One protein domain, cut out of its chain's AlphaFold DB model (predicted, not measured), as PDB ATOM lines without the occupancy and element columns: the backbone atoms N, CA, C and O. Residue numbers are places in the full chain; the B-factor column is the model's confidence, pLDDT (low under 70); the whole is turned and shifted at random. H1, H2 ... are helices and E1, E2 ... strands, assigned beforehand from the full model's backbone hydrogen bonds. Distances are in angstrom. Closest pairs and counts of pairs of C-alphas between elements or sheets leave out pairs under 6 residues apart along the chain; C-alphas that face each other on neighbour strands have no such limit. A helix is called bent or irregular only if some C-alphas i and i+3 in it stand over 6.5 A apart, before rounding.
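AT A GLANCE: This is residues 533 to 642 of the 788 residues of an uncharacterized protein of Sphingomonas sp. S-NIH.Pt3_0716 (UniProt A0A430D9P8). Two long helices, H2 and H4, run the same way and overlap by their ends to make one side of a rod, with a row of smaller parts packed along it. Hairpin E1 and E2 packs on H2, hairpin E3 and E4 packs on H4, H3 sits between the two hairpins, and H1 lies at the far end beside E2. The printed part has 110 residues with four named helices and four named strands, in the order E1 E2 H1 H2 E3 E4 H3 H4; each sheet is one antiparallel pair, and the class is mixed, helices and strands. The whole is compact, with a radius of gyration of the C-alphas of 15.0 A, and spans 49 by 23 by 22 A.

IN THESE COORDINATES: Find C-alpha 537 at (39.472, -3.588, 8.593), where E1 begins; it covers residues 537 to 540, and E2 covers 543 to 546. The other sheet has E3, residues 595 to 598, and E4, residues 601 to 604. Look for H2 at residues 566 to 584, 26.8 A long, starting from C-alpha 566 at (46.231, 6.913, -0.981). H4, residues 622 to 642, is 30.3 A long and ends at C-alpha 642, (29.388, -36.623, -3.233). H1 is residues 554 to 561, and H3 is residues 609 to 618, 14.9 A long; H3 is irregular, but only just: C-alphas 614 and 617 are 6.8 A apart.

HOW THE PARTS SIT: Start at the hairpin E1 and E2, where N 538 and O 545 are 2.8 A apart, within hydrogen-bond range. From E2, the closest C-alphas to H2 are those of Leu 544 and Phe 572, 6.2 A apart, and to H1 those of Ile 546 and Asn 560, 5.9 A. From E1, the closest to H3 are Val 538 and Val 618, C-alphas 6.8 A apart. H2 and H3 are close but not clearly touching, about perpendicular at 77 degrees, with the C-alphas of Leu 579 and Met 611 closest at 7.7 A. H2 touches H4 with residues 580 to 584 alone, at a shallow tilt of 27 degrees, the same way; the C-alphas of Ser 584 and Ser 631 are closest, 4.8 A apart. In the hairpin E3 and E4, N 596 and O 603 are 2.8 A apart, within hydrogen-bond range. The closest C-alphas of E4 and H4 are those of Leu 602 and Gln 625, 6.3 A apart. E4 and H3 are near each other, while H1 and H4 are apart. In H1, H2 and H4 every O i to N i+4 pair is within hydrogen-bond range; in H3, 4 of 6 are.

THE WHOLE: Look to Phe 561 and Ala 642 for the two C-alphas farthest apart, 50.0 A. The printed part has no cut, and no link is long. The mean pLDDT of the printed part is 93.7, and no printed residue is under 70.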
ATOM      1  N   ALA A 533      49.532 -11.005   7.071       95.69
ATOM      2  CA  ALA A 533      48.661 -11.788   6.195       95.69
ATOM      3  C   ALA A 533      47.236 -11.203   6.141       95.69
ATOM      4  O   ALA A 533      46.671 -11.038   5.058       95.69
ATOM      5  N   TYR A 534      46.695 -10.826   7.305       96.94
ATOM      6  CA  TYR A 534      45.339 -10.302   7.462       96.94
ATOM      7  C   TYR A 534      45.318  -9.112   8.424       96.94
ATOM      8  O   TYR A 534      46.120  -9.036   9.355       96.94
ATOM      9  N   VAL A 535      44.391  -8.181   8.196       96.69
ATOM     10  CA  VAL A 535      44.220  -6.966   9.003       96.69
ATOM     11  C   VAL A 535      42.727  -6.785   9.314       96.69
ATOM     12  O   VAL A 535      41.913  -6.922   8.397       96.69
ATOM     13  N   PRO A 536      42.339  -6.492  10.570       95.06
ATOM     14  CA  PRO A 536      40.947  -6.248  10.944       95.06
ATOM     15  C   PRO A 536      40.509  -4.869  10.437       95.06
ATOM     16  O   PRO A 536      40.780  -3.854  11.079       95.06
ATOM     17  N   LEU A 537      39.857  -4.827   9.275       96.75
ATOM     18  CA  LEU A 537      39.472  -3.588   8.593       96.75
ATOM     19  C   LEU A 537      37.959  -3.365   8.619       96.75
ATOM     20  O   LEU A 537      37.188  -4.277   8.352       96.75
ATOM     21  N   VAL A 538      37.532  -2.133   8.873       94.19
ATOM     22  CA  VAL A 538      36.133  -1.691   8.794       94.19
ATOM     23  C   VAL A 538      35.953  -0.651   7.701       94.19
ATOM     24  O   VAL A 538      36.837   0.167   7.447       94.19
ATOM     25  N   ARG A 539      34.775  -0.634   7.074       92.12
ATOM     26  CA  ARG A 539      34.402   0.431   6.137       92.12
ATOM     27  C   ARG A 539      34.051   1.716   6.892       92.12
ATOM     28  O   ARG A 539      33.282   1.710   7.853       92.12
ATOM     29  N   THR A 540      34.589   2.835   6.426       86.31
ATOM     30  CA  THR A 540      34.294   4.190   6.900       86.31
ATOM     31  C   THR A 540      33.963   5.100   5.717       86.31
ATOM     32  O   THR A 540      34.095   4.712   4.560       86.31
ATOM     33  N   ALA A 541      33.543   6.339   5.992       77.31
ATOM     34  CA  ALA A 541      33.283   7.324   4.940       77.31
ATOM     35  C   ALA A 541      34.529   7.673   4.095       77.31
ATOM     36  O   ALA A 541      34.374   8.130   2.971       77.31
ATOM     37  N   ALA A 542      35.742   7.451   4.622       74.62
ATOM     38  CA  ALA A 542      37.005   7.732   3.935       74.62
ATOM     39  C   ALA A 542      37.585   6.511   3.188       74.62
ATOM     40  O   ALA A 542      38.634   6.622   2.564       74.62
ATOM     41  N   GLY A 543      36.924   5.347   3.249       91.94
ATOM     42  CA  GLY A 543      37.428   4.094   2.682       91.94
ATOM     43  C   GLY A 543      37.482   2.978   3.721       91.94
ATOM     44  O   GLY A 543      36.499   2.723   4.414       91.94
ATOM     45  N   LEU A 544      38.611   2.281   3.817       95.31
ATOM     46  CA  LEU A 544      38.851   1.261   4.843       95.31
ATOM     47  C   LEU A 544      39.629   1.865   6.018       95.31
ATOM     48  O   LEU A 544      40.395   2.801   5.838       95.31
ATOM     49  N   SER A 545      39.424   1.354   7.223       94.31
ATOM     50  CA  SER A 545      40.094   1.821   8.441       94.31
ATOM     51  C   SER A 545      40.346   0.638   9.366       94.31
ATOM     52  O   SER A 545      39.682  -0.393   9.238       94.31
ATOM     53  N   ILE A 546      41.288   0.757  10.297       95.31
ATOM     54  CA  ILE A 546      41.540  -0.302  11.278       95.31
ATOM     55  C   ILE A 546      40.347  -0.392  12.235       95.31
ATOM     56  O   ILE A 546      39.823   0.613  12.711       95.31
ATOM     57  N   HIS A 547      39.902  -1.609  12.545       94.94
ATOM     58  CA  HIS A 547      38.860  -1.804  13.543       94.94
ATOM     59  C   HIS A 547      39.343  -1.277  14.915       94.94
ATOM     60  O   HIS A 547      40.399  -1.717  15.378       94.94
ATOM     61  N   PRO A 548      38.567  -0.439  15.640       90.62
ATOM     62  CA  PRO A 548      39.014   0.222  16.875       90.62
ATOM     63  C   PRO A 548      39.572  -0.715  17.956       90.62
ATOM     64  O   PRO A 548      40.485  -0.363  18.694       90.62
ATOM     65  N   ALA A 549      39.058  -1.948  18.031       88.50
ATOM     66  CA  ALA A 549      39.563  -2.968  18.954       88.50
ATOM     67  C   ALA A 549      41.057  -3.301  18.770       88.50
ATOM     68  O   ALA A 549      41.659  -3.824  19.700       88.50
ATOM     69  N   HIS A 550      41.655  -2.985  17.616       91.00
ATOM     70  CA  HIS A 550      43.051  -3.269  17.276       91.00
ATOM     71  C   HIS A 550      43.943  -2.023  17.221       91.00
ATOM     72  O   HIS A 550      45.120  -2.128  16.897       91.00
ATOM     73  N   GLU A 551      43.436  -0.851  17.616       85.75
ATOM     74  CA  GLU A 551      44.239   0.378  17.712       85.75
ATOM     75  C   GLU A 551      45.300   0.327  18.827       85.75
ATOM     76  O   GLU A 551      46.106   1.245  18.957       85.75
ATOM     77  N   HIS A 552      45.319  -0.709  19.669       85.88
ATOM     78  CA  HIS A 552      46.389  -0.928  20.649       85.88
ATOM     79  C   HIS A 552      47.687  -1.437  20.006       85.88
ATOM     80  O   HIS A 552      48.746  -1.328  20.614       85.88
ATOM     81  N   ASP A 553      47.612  -1.972  18.787       91.56
ATOM     82  CA  ASP A 553      48.764  -2.432  18.027       91.56
ATOM     83  C   ASP A 553      49.497  -1.230  17.401       91.56
ATOM     84  O   ASP A 553      48.888  -0.522  16.592       91.56
ATOM     85  N   PRO A 554      50.774  -0.966  17.740       89.19
ATOM     86  CA  PRO A 554      51.483   0.225  17.271       89.19
ATOM     87  C   PRO A 554      51.556   0.333  15.745       89.19
ATOM     88  O   PRO A 554      51.382   1.423  15.202       89.19
ATOM     89  N   ALA A 555      51.747  -0.794  15.050       89.88
ATOM     90  CA  ALA A 555      51.852  -0.820  13.594       89.88
ATOM     91  C   ALA A 555      50.508  -0.487  12.933       89.88
ATOM     92  O   ALA A 555      50.440   0.310  11.997       89.88
ATOM     93  N   LEU A 556      49.416  -1.058  13.455       93.00
ATOM     94  CA  LEU A 556      48.077  -0.764  12.945       93.00
ATOM     95  C   LEU A 556      47.635   0.656  13.311       93.00
ATOM     96  O   LEU A 556      47.006   1.328  12.498       93.00
ATOM     97  N   ARG A 557      47.996   1.145  14.501       90.75
ATOM     98  CA  ARG A 557      47.724   2.522  14.925       90.75
ATOM     99  C   ARG A 557      48.408   3.535  14.007       90.75
ATOM    100  O   ARG A 557      47.751   4.483  13.588       90.75
ATOM    101  N   ALA A 558      49.682   3.323  13.674       85.50
ATOM    102  CA  ALA A 558      50.420   4.180  12.746       85.50
ATOM    103  C   ALA A 558      49.729   4.247  11.375       85.50
ATOM    104  O   ALA A 558      49.464   5.334  10.869       85.50
ATOM    105  N   ALA A 559      49.332   3.098  10.821       90.44
ATOM    106  CA  ALA A 559      48.546   3.057   9.590       90.44
ATOM    107  C   ALA A 559      47.200   3.791   9.713       90.44
ATOM    108  O   ALA A 559      46.787   4.486   8.788       90.44
ATOM    109  N   ASN A 560      46.523   3.675  10.857       89.69
ATOM    110  CA  ASN A 560      45.239   4.333  11.087       89.69
ATOM    111  C   ASN A 560      45.353   5.869  11.147       89.69
ATOM    112  O   ASN A 560      44.433   6.567  10.728       89.69
ATOM    113  N   PHE A 561      46.479   6.412  11.627       85.50
ATOM    114  CA  PHE A 561      46.738   7.860  11.590       85.50
ATOM    115  C   PHE A 561      46.811   8.405  10.162       85.50
ATOM    116  O   PHE A 561      46.362   9.521   9.904       85.50
ATOM    117  N   PHE A 562      47.317   7.596   9.235       88.56
ATOM    118  CA  PHE A 562      47.442   7.928   7.822       88.56
ATOM    119  C   PHE A 562      46.305   7.330   6.977       88.56
ATOM    120  O   PHE A 562      46.468   7.144   5.775       88.56
ATOM    121  N   GLU A 563      45.137   7.035   7.566       86.75
ATOM    122  CA  GLU A 563      44.028   6.383   6.849       86.75
ATOM    123  C   GLU A 563      43.544   7.175   5.624       86.75
ATOM    124  O   GLU A 563      43.017   6.584   4.692       86.75
ATOM    125  N   ALA A 564      43.723   8.496   5.582       83.06
ATOM    126  CA  ALA A 564      43.342   9.306   4.422       83.06
ATOM    127  C   ALA A 564      44.340   9.204   3.250       83.06
ATOM    128  O   ALA A 564      44.014   9.613   2.136       83.06
ATOM    129  N   GLU A 565      45.542   8.665   3.476       88.06
ATOM    130  CA  GLU A 565      46.601   8.626   2.470       88.06
ATOM    131  C   GLU A 565      46.337   7.546   1.406       88.06
ATOM    132  O   GLU A 565      46.032   6.395   1.749       88.06
ATOM    133  N   PRO A 566      46.496   7.861   0.102       89.31
ATOM    134  CA  PRO A 566      46.231   6.913  -0.981       89.31
ATOM    135  C   PRO A 566      47.027   5.607  -0.878       89.31
ATOM    136  O   PRO A 566      46.488   4.538  -1.174       89.31
ATOM    137  N   GLU A 567      48.286   5.689  -0.434       93.62
ATOM    138  CA  GLU A 567      49.192   4.544  -0.252       93.62
ATOM    139  C   GLU A 567      48.659   3.575   0.819       93.62
ATOM    140  O   GLU A 567      48.584   2.365   0.594       93.62
ATOM    141  N   ILE A 568      48.175   4.104   1.946       94.94
ATOM    142  CA  ILE A 568      47.581   3.308   3.030       94.94
ATOM    143  C   ILE A 568      46.247   2.704   2.597       94.94
ATOM    144  O   ILE A 568      46.001   1.517   2.816       94.94
ATOM    145  N   GLN A 569      45.398   3.478   1.917       95.31
ATOM    146  CA  GLN A 569      44.140   2.958   1.377       95.31
ATOM    147  C   GLN A 569      44.364   1.852   0.338       95.31
ATOM    148  O   GLN A 569      43.573   0.908   0.263       95.31
ATOM    149  N   HIS A 570      45.432   1.939  -0.461       95.69
ATOM    150  CA  HIS A 570      45.818   0.871  -1.378       95.69
ATOM    151  C   HIS A 570      46.181  -0.410  -0.613       95.69
ATOM    152  O   HIS A 570      45.591  -1.460  -0.886       95.69
ATOM    153  N   ALA A 571      47.045  -0.311   0.403       96.06
ATOM    154  CA  ALA A 571      47.406  -1.440   1.258       96.06
ATOM    155  C   ALA A 571      46.174  -2.051   1.959       96.06
ATOM    156  O   ALA A 571      45.984  -3.269   1.937       96.06
ATOM    157  N   PHE A 572      45.276  -1.227   2.512       97.06
ATOM    158  CA  PHE A 572      44.033  -1.707   3.125       97.06
ATOM    159  C   PHE A 572      43.143  -2.463   2.140       97.06
ATOM    160  O   PHE A 572      42.660  -3.547   2.471       97.06
ATOM    161  N   ARG A 573      42.941  -1.945   0.922       97.00
ATOM    162  CA  ARG A 573      42.148  -2.643  -0.104       97.00
ATOM    163  C   ARG A 573      42.746  -4.002  -0.450       97.00
ATOM    164  O   ARG A 573      42.002  -4.978  -0.524       97.00
ATOM    165  N   GLN A 574      44.068  -4.084  -0.592       97.12
ATOM    166  CA  GLN A 574      44.753  -5.346  -0.866       97.12
ATOM    167  C   GLN A 574      44.554  -6.355   0.275       97.12
ATOM    168  O   GLN A 574      44.193  -7.508   0.031       97.12
ATOM    169  N   LYS A 575      44.716  -5.931   1.537       96.75
ATOM    170  CA  LYS A 575      44.506  -6.811   2.702       96.75
ATOM    171  C   LYS A 575      43.053  -7.239   2.865       96.75
ATOM    172  O   LYS A 575      42.797  -8.402   3.172       96.75
ATOM    173  N   TRP A 576      42.107  -6.344   2.592       97.12
ATOM    174  CA  TRP A 576      40.687  -6.681   2.566       97.12
ATOM    175  C   TRP A 576      40.378  -7.730   1.496       97.12
ATOM    176  O   TRP A 576      39.731  -8.736   1.776       97.12
ATOM    177  N   GLN A 577      40.900  -7.550   0.281       96.81
ATOM    178  CA  GLN A 577      40.699  -8.493  -0.816       96.81
ATOM    179  C   GLN A 577      41.324  -9.867  -0.535       96.81
ATOM    180  O   GLN A 577      40.698 -10.893  -0.816       96.81
ATOM    181  N   ASN A 578      42.510  -9.907   0.081       96.31
ATOM    182  CA  ASN A 578      43.133 -11.150   0.541       96.31
ATOM    183  C   ASN A 578      42.257 -11.868   1.574       96.31
ATOM    184  O   ASN A 578      42.035 -13.076   1.458       96.31
ATOM    185  N   LEU A 579      41.699 -11.127   2.538       97.19
ATOM    186  CA  LEU A 579      40.793 -11.684   3.539       97.19
ATOM    187  C   LEU A 579      39.525 -12.268   2.897       97.19
ATOM    188  O   LEU A 579      39.173 -13.415   3.173       97.19
ATOM    189  N   MET A 580      38.869 -11.524   1.998       97.69
ATOM    190  CA  MET A 580      37.674 -12.007   1.291       97.69
ATOM    191  C   MET A 580      37.969 -13.254   0.448       97.69
ATOM    192  O   MET A 580      37.182 -14.204   0.431       97.69
ATOM    193  N   THR A 581      39.128 -13.284  -0.218       96.50
ATOM    194  CA  THR A 581      39.571 -14.431  -1.021       96.50
ATOM    195  C   THR A 581      39.773 -15.660  -0.142       96.50
ATOM    196  O   THR A 581      39.252 -16.730  -0.466       96.50
ATOM    197  N   ALA A 582      40.449 -15.507   1.000       96.81
ATOM    198  CA  ALA A 582      40.658 -16.588   1.956       96.81
ATOM    199  C   ALA A 582      39.327 -17.113   2.523       96.81
ATOM    200  O   ALA A 582      39.093 -18.321   2.506       96.81
ATOM    201  N   LEU A 583      38.412 -16.223   2.927       97.25
ATOM    202  CA  LEU A 583      37.082 -16.600   3.422       97.25
ATOM    203  C   LEU A 583      36.271 -17.378   2.377       97.25
ATOM    204  O   LEU A 583      35.633 -18.376   2.708       97.25
ATOM    205  N   SER A 584      36.328 -16.969   1.108       94.06
ATOM    206  CA  SER A 584      35.597 -17.639   0.025       94.06
ATOM    207  C   SER A 584      36.105 -19.058  -0.280       94.06
ATOM    208  O   SER A 584      35.359 -19.879  -0.821       94.06
ATOM    209  N   ARG A 585      37.358 -19.364   0.087       95.75
ATOM    210  CA  ARG A 585      38.036 -20.645  -0.160       95.75
ATOM    211  C   ARG A 585      38.003 -21.607   1.031       95.75
ATOM    212  O   ARG A 585      38.546 -22.700   0.921       95.75
ATOM    213  N   LEU A 586      37.332 -21.266   2.135       95.50
ATOM    214  CA  LEU A 586      37.279 -22.132   3.325       95.50
ATOM    215  C   LEU A 586      36.658 -23.516   3.067       95.50
ATOM    216  O   LEU A 586      36.897 -24.441   3.836       95.50
ATOM    217  N   HIS A 587      35.858 -23.663   2.010       94.75
ATOM    218  CA  HIS A 587      35.227 -24.926   1.625       94.75
ATOM    219  C   HIS A 587      36.194 -25.985   1.081       94.75
ATOM    220  O   HIS A 587      35.866 -27.169   1.112       94.75
ATOM    221  N   VAL A 588      37.358 -25.582   0.565       93.38
ATOM    222  CA  VAL A 588      38.254 -26.484  -0.166       93.38
ATOM    223  C   VAL A 588      38.805 -27.565   0.768       93.38
ATOM    224  O   VAL A 588      39.420 -27.260   1.788       93.38
ATOM    225  N   GLY A 589      38.585 -28.832   0.405       91.19
ATOM    226  CA  GLY A 589      39.154 -29.993   1.097       91.19
ATOM    227  C   GLY A 589      38.562 -30.287   2.479       91.19
ATOM    228  O   GLY A 589      39.198 -30.989   3.262       91.19
ATOM    229  N   ARG A 590      37.380 -29.752   2.817       92.38
ATOM    230  CA  ARG A 590      36.761 -29.965   4.135       92.38
ATOM    231  C   ARG A 590      35.574 -30.919   4.096       92.38
ATOM    232  O   ARG A 590      34.591 -30.685   3.396       92.38
ATOM    233  N   GLU A 591      35.626 -31.933   4.956       92.69
ATOM    234  CA  GLU A 591      34.489 -32.822   5.222       92.69
ATOM    235  C   GLU A 591      33.388 -32.107   6.016       92.69
ATOM    236  O   GLU A 591      32.210 -32.194   5.683       92.69
ATOM    237  N   ASN A 592      33.775 -31.337   7.036       95.12
ATOM    238  CA  ASN A 592      32.848 -30.599   7.890       95.12
ATOM    239  C   ASN A 592      32.550 -29.199   7.343       95.12
ATOM    240  O   ASN A 592      33.393 -28.588   6.685       95.12
ATOM    241  N   SER A 593      31.371 -28.665   7.684       95.25
ATOM    242  CA  SER A 593      30.973 -27.320   7.259       95.25
ATOM    243  C   SER A 593      32.031 -26.283   7.665       95.25
ATOM    244  O   SER A 593      32.361 -26.181   8.852       95.25
ATOM    245  N   PRO A 594      32.541 -25.467   6.725       95.38
ATOM    246  CA  PRO A 594      33.501 -24.412   7.037       95.38
ATOM    247  C   PRO A 594      32.878 -23.246   7.813       95.38
ATOM    248  O   PRO A 594      33.605 -22.375   8.288       95.38
ATOM    249  N   VAL A 595      31.547 -23.204   7.912       96.62
ATOM    250  CA  VAL A 595      30.773 -22.085   8.449       96.62
ATOM    251  C   VAL A 595      29.616 -22.608   9.304       96.62
ATOM    252  O   VAL A 595      29.015 -23.636   8.992       96.62
ATOM    253  N   PHE A 596      29.275 -21.904  10.379       96.38
ATOM    254  CA  PHE A 596      28.151 -22.225  11.256       96.38
ATOM    255  C   PHE A 596      27.356 -20.971  11.634       96.38
ATOM    256  O   PHE A 596      27.874 -19.858  11.619       96.38
ATOM    257  N   GLN A 597      26.078 -21.149  11.969       95.94
ATOM    258  CA  GLN A 597      25.185 -20.051  12.339       95.94
ATOM    259  C   GLN A 597      25.410 -19.624  13.802       95.94
ATOM    260  O   GLN A 597      25.360 -20.452  14.712       95.94
ATOM    261  N   ARG A 598      25.592 -18.321  14.037       94.69
ATOM    262  CA  ARG A 598      25.568 -17.648  15.349       94.69
ATOM    263  C   ARG A 598      24.443 -16.603  15.390       94.69
ATOM    264  O   ARG A 598      23.825 -16.298  14.369       94.69
ATOM    265  N   GLU A 599      24.200 -16.013  16.565       89.25
ATOM    266  CA  GLU A 599      23.259 -14.884  16.717       89.25
ATOM    267  C   GLU A 599      23.621 -13.690  15.813       89.25
ATOM    268  O   GLU A 599      22.730 -13.013  15.313       89.25
ATOM    269  N   ALA A 600      24.917 -13.464  15.570       85.69
ATOM    270  CA  ALA A 600      25.433 -12.364  14.752       85.69
ATOM    271  C   ALA A 600      25.506 -12.667  13.239       85.69
ATOM    272  O   ALA A 600      26.001 -11.834  12.486       85.69
ATOM    273  N   GLY A 601      25.039 -13.839  12.792       94.19
ATOM    274  CA  GLY A 601      25.151 -14.293  11.403       94.19
ATOM    275  C   GLY A 601      26.020 -15.540  11.257       94.19
ATOM    276  O   GLY A 601      26.168 -16.326  12.192       94.19
ATOM    277  N   LEU A 602      26.578 -15.742  10.068       95.88
ATOM    278  CA  LEU A 602      27.497 -16.836   9.782       95.88
ATOM    279  C   LEU A 602      28.866 -16.577  10.418       95.88
ATOM    280  O   LEU A 602      29.374 -15.458  10.371       95.88
ATOM    281  N   ALA A 603      29.477 -17.616  10.982       96.50
ATOM    282  CA  ALA A 603      30.826 -17.580  11.534       96.50
ATOM    283  C   ALA A 603      31.676 -18.721  10.950       96.50
ATOM    284  O   ALA A 603      31.190 -19.850  10.857       96.50
ATOM    285  N   PRO A 604      32.929 -18.461  10.550       96.44
ATOM    286  CA  PRO A 604      33.826 -19.489  10.037       96.44
ATOM    287  C   PRO A 604      34.365 -20.389  11.158       96.44
ATOM    288  O   PRO A 604      34.568 -19.947  12.289       96.44
ATOM    289  N   ALA A 605      34.639 -21.652  10.834       95.94
ATOM    290  CA  ALA A 605      35.293 -22.620  11.714       95.94
ATOM    291  C   ALA A 605      36.746 -22.870  11.284       95.94
ATOM    292  O   ALA A 605      37.063 -22.822  10.096       95.94
ATOM    293  N   GLY A 606      37.624 -23.197  12.239       94.38
ATOM    294  CA  GLY A 606      38.996 -23.638  11.957       94.38
ATOM    295  C   GLY A 606      39.826 -22.620  11.169       94.38
ATOM    296  O   GLY A 606      40.439 -22.990  10.167       94.38
ATOM    297  N   LEU A 607      39.777 -21.345  11.562       95.75
ATOM    298  CA  LEU A 607      40.657 -20.302  11.031       95.75
ATOM    299  C   LEU A 607      42.032 -20.350  11.716       95.75
ATOM    300  O   LEU A 607      42.138 -20.810  12.852       95.75
ATOM    301  N   SER A 608      43.072 -19.833  11.052       95.62
ATOM    302  CA  SER A 608      44.336 -19.521  11.732       95.62
ATOM    303  C   SER A 608      44.129 -18.386  12.741       95.62
ATOM    304  O   SER A 608      43.203 -17.586  12.582       95.62
ATOM    305  N   ALA A 609      44.993 -18.284  13.755       94.44
ATOM    306  CA  ALA A 609      44.877 -17.254  14.793       94.44
ATOM    307  C   ALA A 609      44.826 -15.830  14.202       94.44
ATOM    308  O   ALA A 609      43.941 -15.052  14.554       94.44
ATOM    309  N   ASP A 610      45.697 -15.526  13.234       93.38
ATOM    310  CA  ASP A 610      45.757 -14.212  12.580       93.38
ATOM    311  C   ASP A 610      44.482 -13.891  11.795       93.38
ATOM    312  O   ASP A 610      43.951 -12.782  11.859       93.38
ATOM    313  N   MET A 611      43.954 -14.879  11.067       96.88
ATOM    314  CA  MET A 611      42.721 -14.707  10.306       96.88
ATOM    315  C   MET A 611      41.518 -14.585  11.243       96.88
ATOM    316  O   MET A 611      40.631 -13.774  11.000       96.88
ATOM    317  N   GLN A 612      41.495 -15.340  12.343       96.19
ATOM    318  CA  GLN A 612      40.447 -15.237  13.351       96.19
ATOM    319  C   GLN A 612      40.437 -13.852  14.008       96.19
ATOM    320  O   GLN A 612      39.372 -13.245  14.116       96.19
ATOM    321  N   ALA A 613      41.608 -13.328  14.377       94.44
ATOM    322  CA  ALA A 613      41.746 -11.981  14.925       94.44
ATOM    323  C   ALA A 613      41.284 -10.900  13.933       94.44
ATOM    324  O   ALA A 613      40.673  -9.917  14.343       94.44
ATOM    325  N   ALA A 614      41.525 -11.094  12.631       95.88
ATOM    326  CA  ALA A 614      41.063 -10.174  11.597       95.88
ATOM    327  C   ALA A 614      39.542 -10.237  11.359       95.88
ATOM    328  O   ALA A 614      38.929  -9.204  11.105       95.88
ATOM    329  N   VAL A 615      38.937 -11.430  11.430       96.56
ATOM    330  CA  VAL A 615      37.524 -11.668  11.079       96.56
ATOM    331  C   VAL A 615      36.567 -11.377  12.228       96.56
ATOM    332  O   VAL A 615      35.524 -10.774  11.991       96.56
ATOM    333  N   GLU A 616      36.883 -11.796  13.457       95.38
ATOM    334  CA  GLU A 616      35.949 -11.721  14.595       95.38
ATOM    335  C   GLU A 616      35.347 -10.312  14.803       95.38
ATOM    336  O   GLU A 616      34.126 -10.212  14.955       95.38
ATOM    337  N   PRO A 617      36.125  -9.210  14.732       95.19
ATOM    338  CA  PRO A 617      35.590  -7.860  14.926       95.19
ATOM    339  C   PRO A 617      34.653  -7.398  13.802       95.19
ATOM    340  O   PRO A 617      33.847  -6.490  13.996       95.19
ATOM    341  N   VAL A 618      34.754  -8.013  12.624       95.00
ATOM    342  CA  VAL A 618      34.061  -7.602  11.393       95.00
ATOM    343  C   VAL A 618      33.087  -8.665  10.902       95.00
ATOM    344  O   VAL A 618      32.589  -8.582   9.786       95.00
ATOM    345  N   LEU A 619      32.750  -9.645  11.746       95.00
ATOM    346  CA  LEU A 619      31.790 -10.698  11.413       95.00
ATOM    347  C   LEU A 619      30.440 -10.138  10.961       95.00
ATOM    348  O   LEU A 619      29.802 -10.731  10.103       95.00
ATOM    349  N   ALA A 620      30.005  -9.001  11.505       92.94
ATOM    350  CA  ALA A 620      28.745  -8.369  11.121       92.94
ATOM    351  C   ALA A 620      28.808  -7.598   9.784       92.94
ATOM    352  O   ALA A 620      27.779  -7.088   9.340       92.94
ATOM    353  N   ASP A 621      29.983  -7.477   9.158       94.62
ATOM    354  CA  ASP A 621      30.143  -6.792   7.875       94.62
ATOM    355  C   ASP A 621      29.477  -7.581   6.734       94.62
ATOM    356  O   ASP A 621      29.559  -8.811   6.657       94.62
ATOM    357  N   ALA A 622      28.794  -6.867   5.838       95.00
ATOM    358  CA  ALA A 622      28.007  -7.470   4.767       95.00
ATOM    359  C   ALA A 622      28.866  -8.238   3.748       95.00
ATOM    360  O   ALA A 622      28.433  -9.284   3.254       95.00
ATOM    361  N   ASP A 623      30.084  -7.774   3.457       94.75
ATOM    362  CA  ASP A 623      30.978  -8.449   2.511       94.75
ATOM    363  C   ASP A 623      31.522  -9.741   3.120       94.75
ATOM    364  O   ASP A 623      31.551 -10.781   2.458       94.75
ATOM    365  N   VAL A 624      31.871  -9.697   4.413       96.12
ATOM    366  CA  VAL A 624      32.298 -10.873   5.186       96.12
ATOM    367  C   VAL A 624      31.188 -11.922   5.195       96.12
ATOM    368  O   VAL A 624      31.434 -13.080   4.854       96.12
ATOM    369  N   GLN A 625      29.951 -11.525   5.510       97.06
ATOM    370  CA  GLN A 625      28.797 -12.429   5.481       97.06
ATOM    371  C   GLN A 625      28.548 -13.001   4.081       97.06
ATOM    372  O   GLN A 625      28.286 -14.197   3.943       97.06
ATOM    373  N   THR A 626      28.700 -12.189   3.034       96.62
ATOM    374  CA  THR A 626      28.554 -12.636   1.641       96.62
ATOM    375  C   THR A 626      29.628 -13.659   1.261       96.62
ATOM    376  O   THR A 626      29.314 -14.697   0.671       96.62
ATOM    377  N   ALA A 627      30.889 -13.426   1.635       96.56
ATOM    378  CA  ALA A 627      31.991 -14.354   1.389       96.56
ATOM    379  C   ALA A 627      31.795 -15.689   2.132       96.56
ATOM    380  O   ALA A 627      31.975 -16.759   1.542       96.56
ATOM    381  N   LEU A 628      31.359 -15.634   3.396       97.25
ATOM    382  CA  LEU A 628      31.034 -16.816   4.197       97.25
ATOM    383  C   LEU A 628      29.859 -17.599   3.603       97.25
ATOM    384  O   LEU A 628      29.946 -18.819   3.461       97.25
ATOM    385  N   GLN A 629      28.791 -16.913   3.192       97.00
ATOM    386  CA  GLN A 629      27.635 -17.537   2.548       97.00
ATOM    387  C   GLN A 629      28.028 -18.216   1.232       97.00
ATOM    388  O   GLN A 629      27.600 -19.340   0.964       97.00
ATOM    389  N   LYS A 630      28.881 -17.571   0.424       96.19
ATOM    390  CA  LYS A 630      29.416 -18.153  -0.813       96.19
ATOM    391  C   LYS A 630      30.210 -19.428  -0.528       96.19
ATOM    392  O   LYS A 630      29.960 -20.445  -1.170       96.19
ATOM    393  N   SER A 631      31.114 -19.399   0.454       96.12
ATOM    394  CA  SER A 631      31.881 -20.588   0.842       96.12
ATOM    395  C   SER A 631      30.973 -21.709   1.358       96.12
ATOM    396  O   SER A 631      31.177 -22.869   1.010       96.12
ATOM    397  N   PHE A 632      29.952 -21.386   2.156       97.12
ATOM    398  CA  PHE A 632      28.988 -22.371   2.651       97.12
ATOM    399  C   PHE A 632      28.193 -23.031   1.513       97.12
ATOM    400  O   PHE A 632      28.050 -24.253   1.487       97.12
ATOM    401  N   ASN A 633      27.723 -22.245   0.542       96.25
ATOM    402  CA  ASN A 633      26.973 -22.760  -0.605       96.25
ATOM    403  C   ASN A 633      27.827 -23.683  -1.486       96.25
ATOM    404  O   ASN A 633      27.350 -24.739  -1.901       96.25
ATOM    405  N   LEU A 634      29.090 -23.313  -1.734       96.56
ATOM    406  CA  LEU A 634      30.029 -24.140  -2.498       96.56
ATOM    407  C   LEU A 634      30.316 -25.469  -1.790       96.56
ATOM    408  O   LEU A 634      30.193 -26.521  -2.414       96.56
ATOM    409  N   TRP A 635      30.601 -25.433  -0.483       97.25
ATOM    410  CA  TRP A 635      30.765 -26.649   0.321       97.25
ATOM    411  C   TRP A 635      29.522 -27.547   0.246       97.25
ATOM    412  O   TRP A 635      29.625 -28.743  -0.022       97.25
ATOM    413  N   ARG A 636      28.324 -26.973   0.410       96.62
ATOM    414  CA  ARG A 636      27.063 -27.727   0.358       96.62
ATOM    415  C   ARG A 636      26.834 -28.375  -1.008       96.62
ATOM    416  O   ARG A 636      26.365 -29.508  -1.068       96.62
ATOM    417  N   SER A 637      27.181 -27.684  -2.091       95.38
ATOM    418  CA  SER A 637      27.116 -28.233  -3.447       95.38
ATOM    419  C   SER A 637      28.053 -29.432  -3.630       95.38
ATOM    420  O   SER A 637      27.655 -30.422  -4.239       95.38
ATOM    421  N   GLN A 638      29.271 -29.371  -3.082       95.25
ATOM    422  CA  GLN A 638      30.231 -30.484  -3.111       95.25
ATOM    423  C   GLN A 638      29.729 -31.692  -2.311       95.25
ATOM    424  O   GLN A 638      29.806 -32.817  -2.796       95.25
ATOM    425  N   GLN A 639      29.143 -31.466  -1.130       94.25
ATOM    426  CA  GLN A 639      28.560 -32.545  -0.325       94.25
ATOM    427  C   GLN A 639      27.374 -33.217  -1.022       94.25
ATOM    428  O   GLN A 639      27.304 -34.442  -1.053       94.25
ATOM    429  N   LEU A 640      26.483 -32.437  -1.644       94.69
ATOM    430  CA  LEU A 640      25.364 -32.981  -2.421       94.69
ATOM    431  C   LEU A 640      25.838 -33.769  -3.649       94.69
ATOM    432  O   LEU A 640      25.237 -34.783  -3.992       94.69
ATOM    433  N   ALA A 641      26.908 -33.325  -4.315       94.19
ATOM    434  CA  ALA A 641      27.503 -34.072  -5.420       94.19
ATOM    435  C   ALA A 641      28.082 -35.414  -4.940       94.19
ATOM    436  O   ALA A 641      27.763 -36.450  -5.518       94.19
ATOM    437  N   ALA A 642      28.836 -35.410  -3.836       92.44
ATOM    438  CA  ALA A 642      29.388 -36.623  -3.233       92.44
ATOM    439  C   ALA A 642      28.297 -37.579  -2.710       92.44
ATOM    440  O   ALA A 642      28.440 -38.798  -2.768       92.44
TER     441      ALA A 642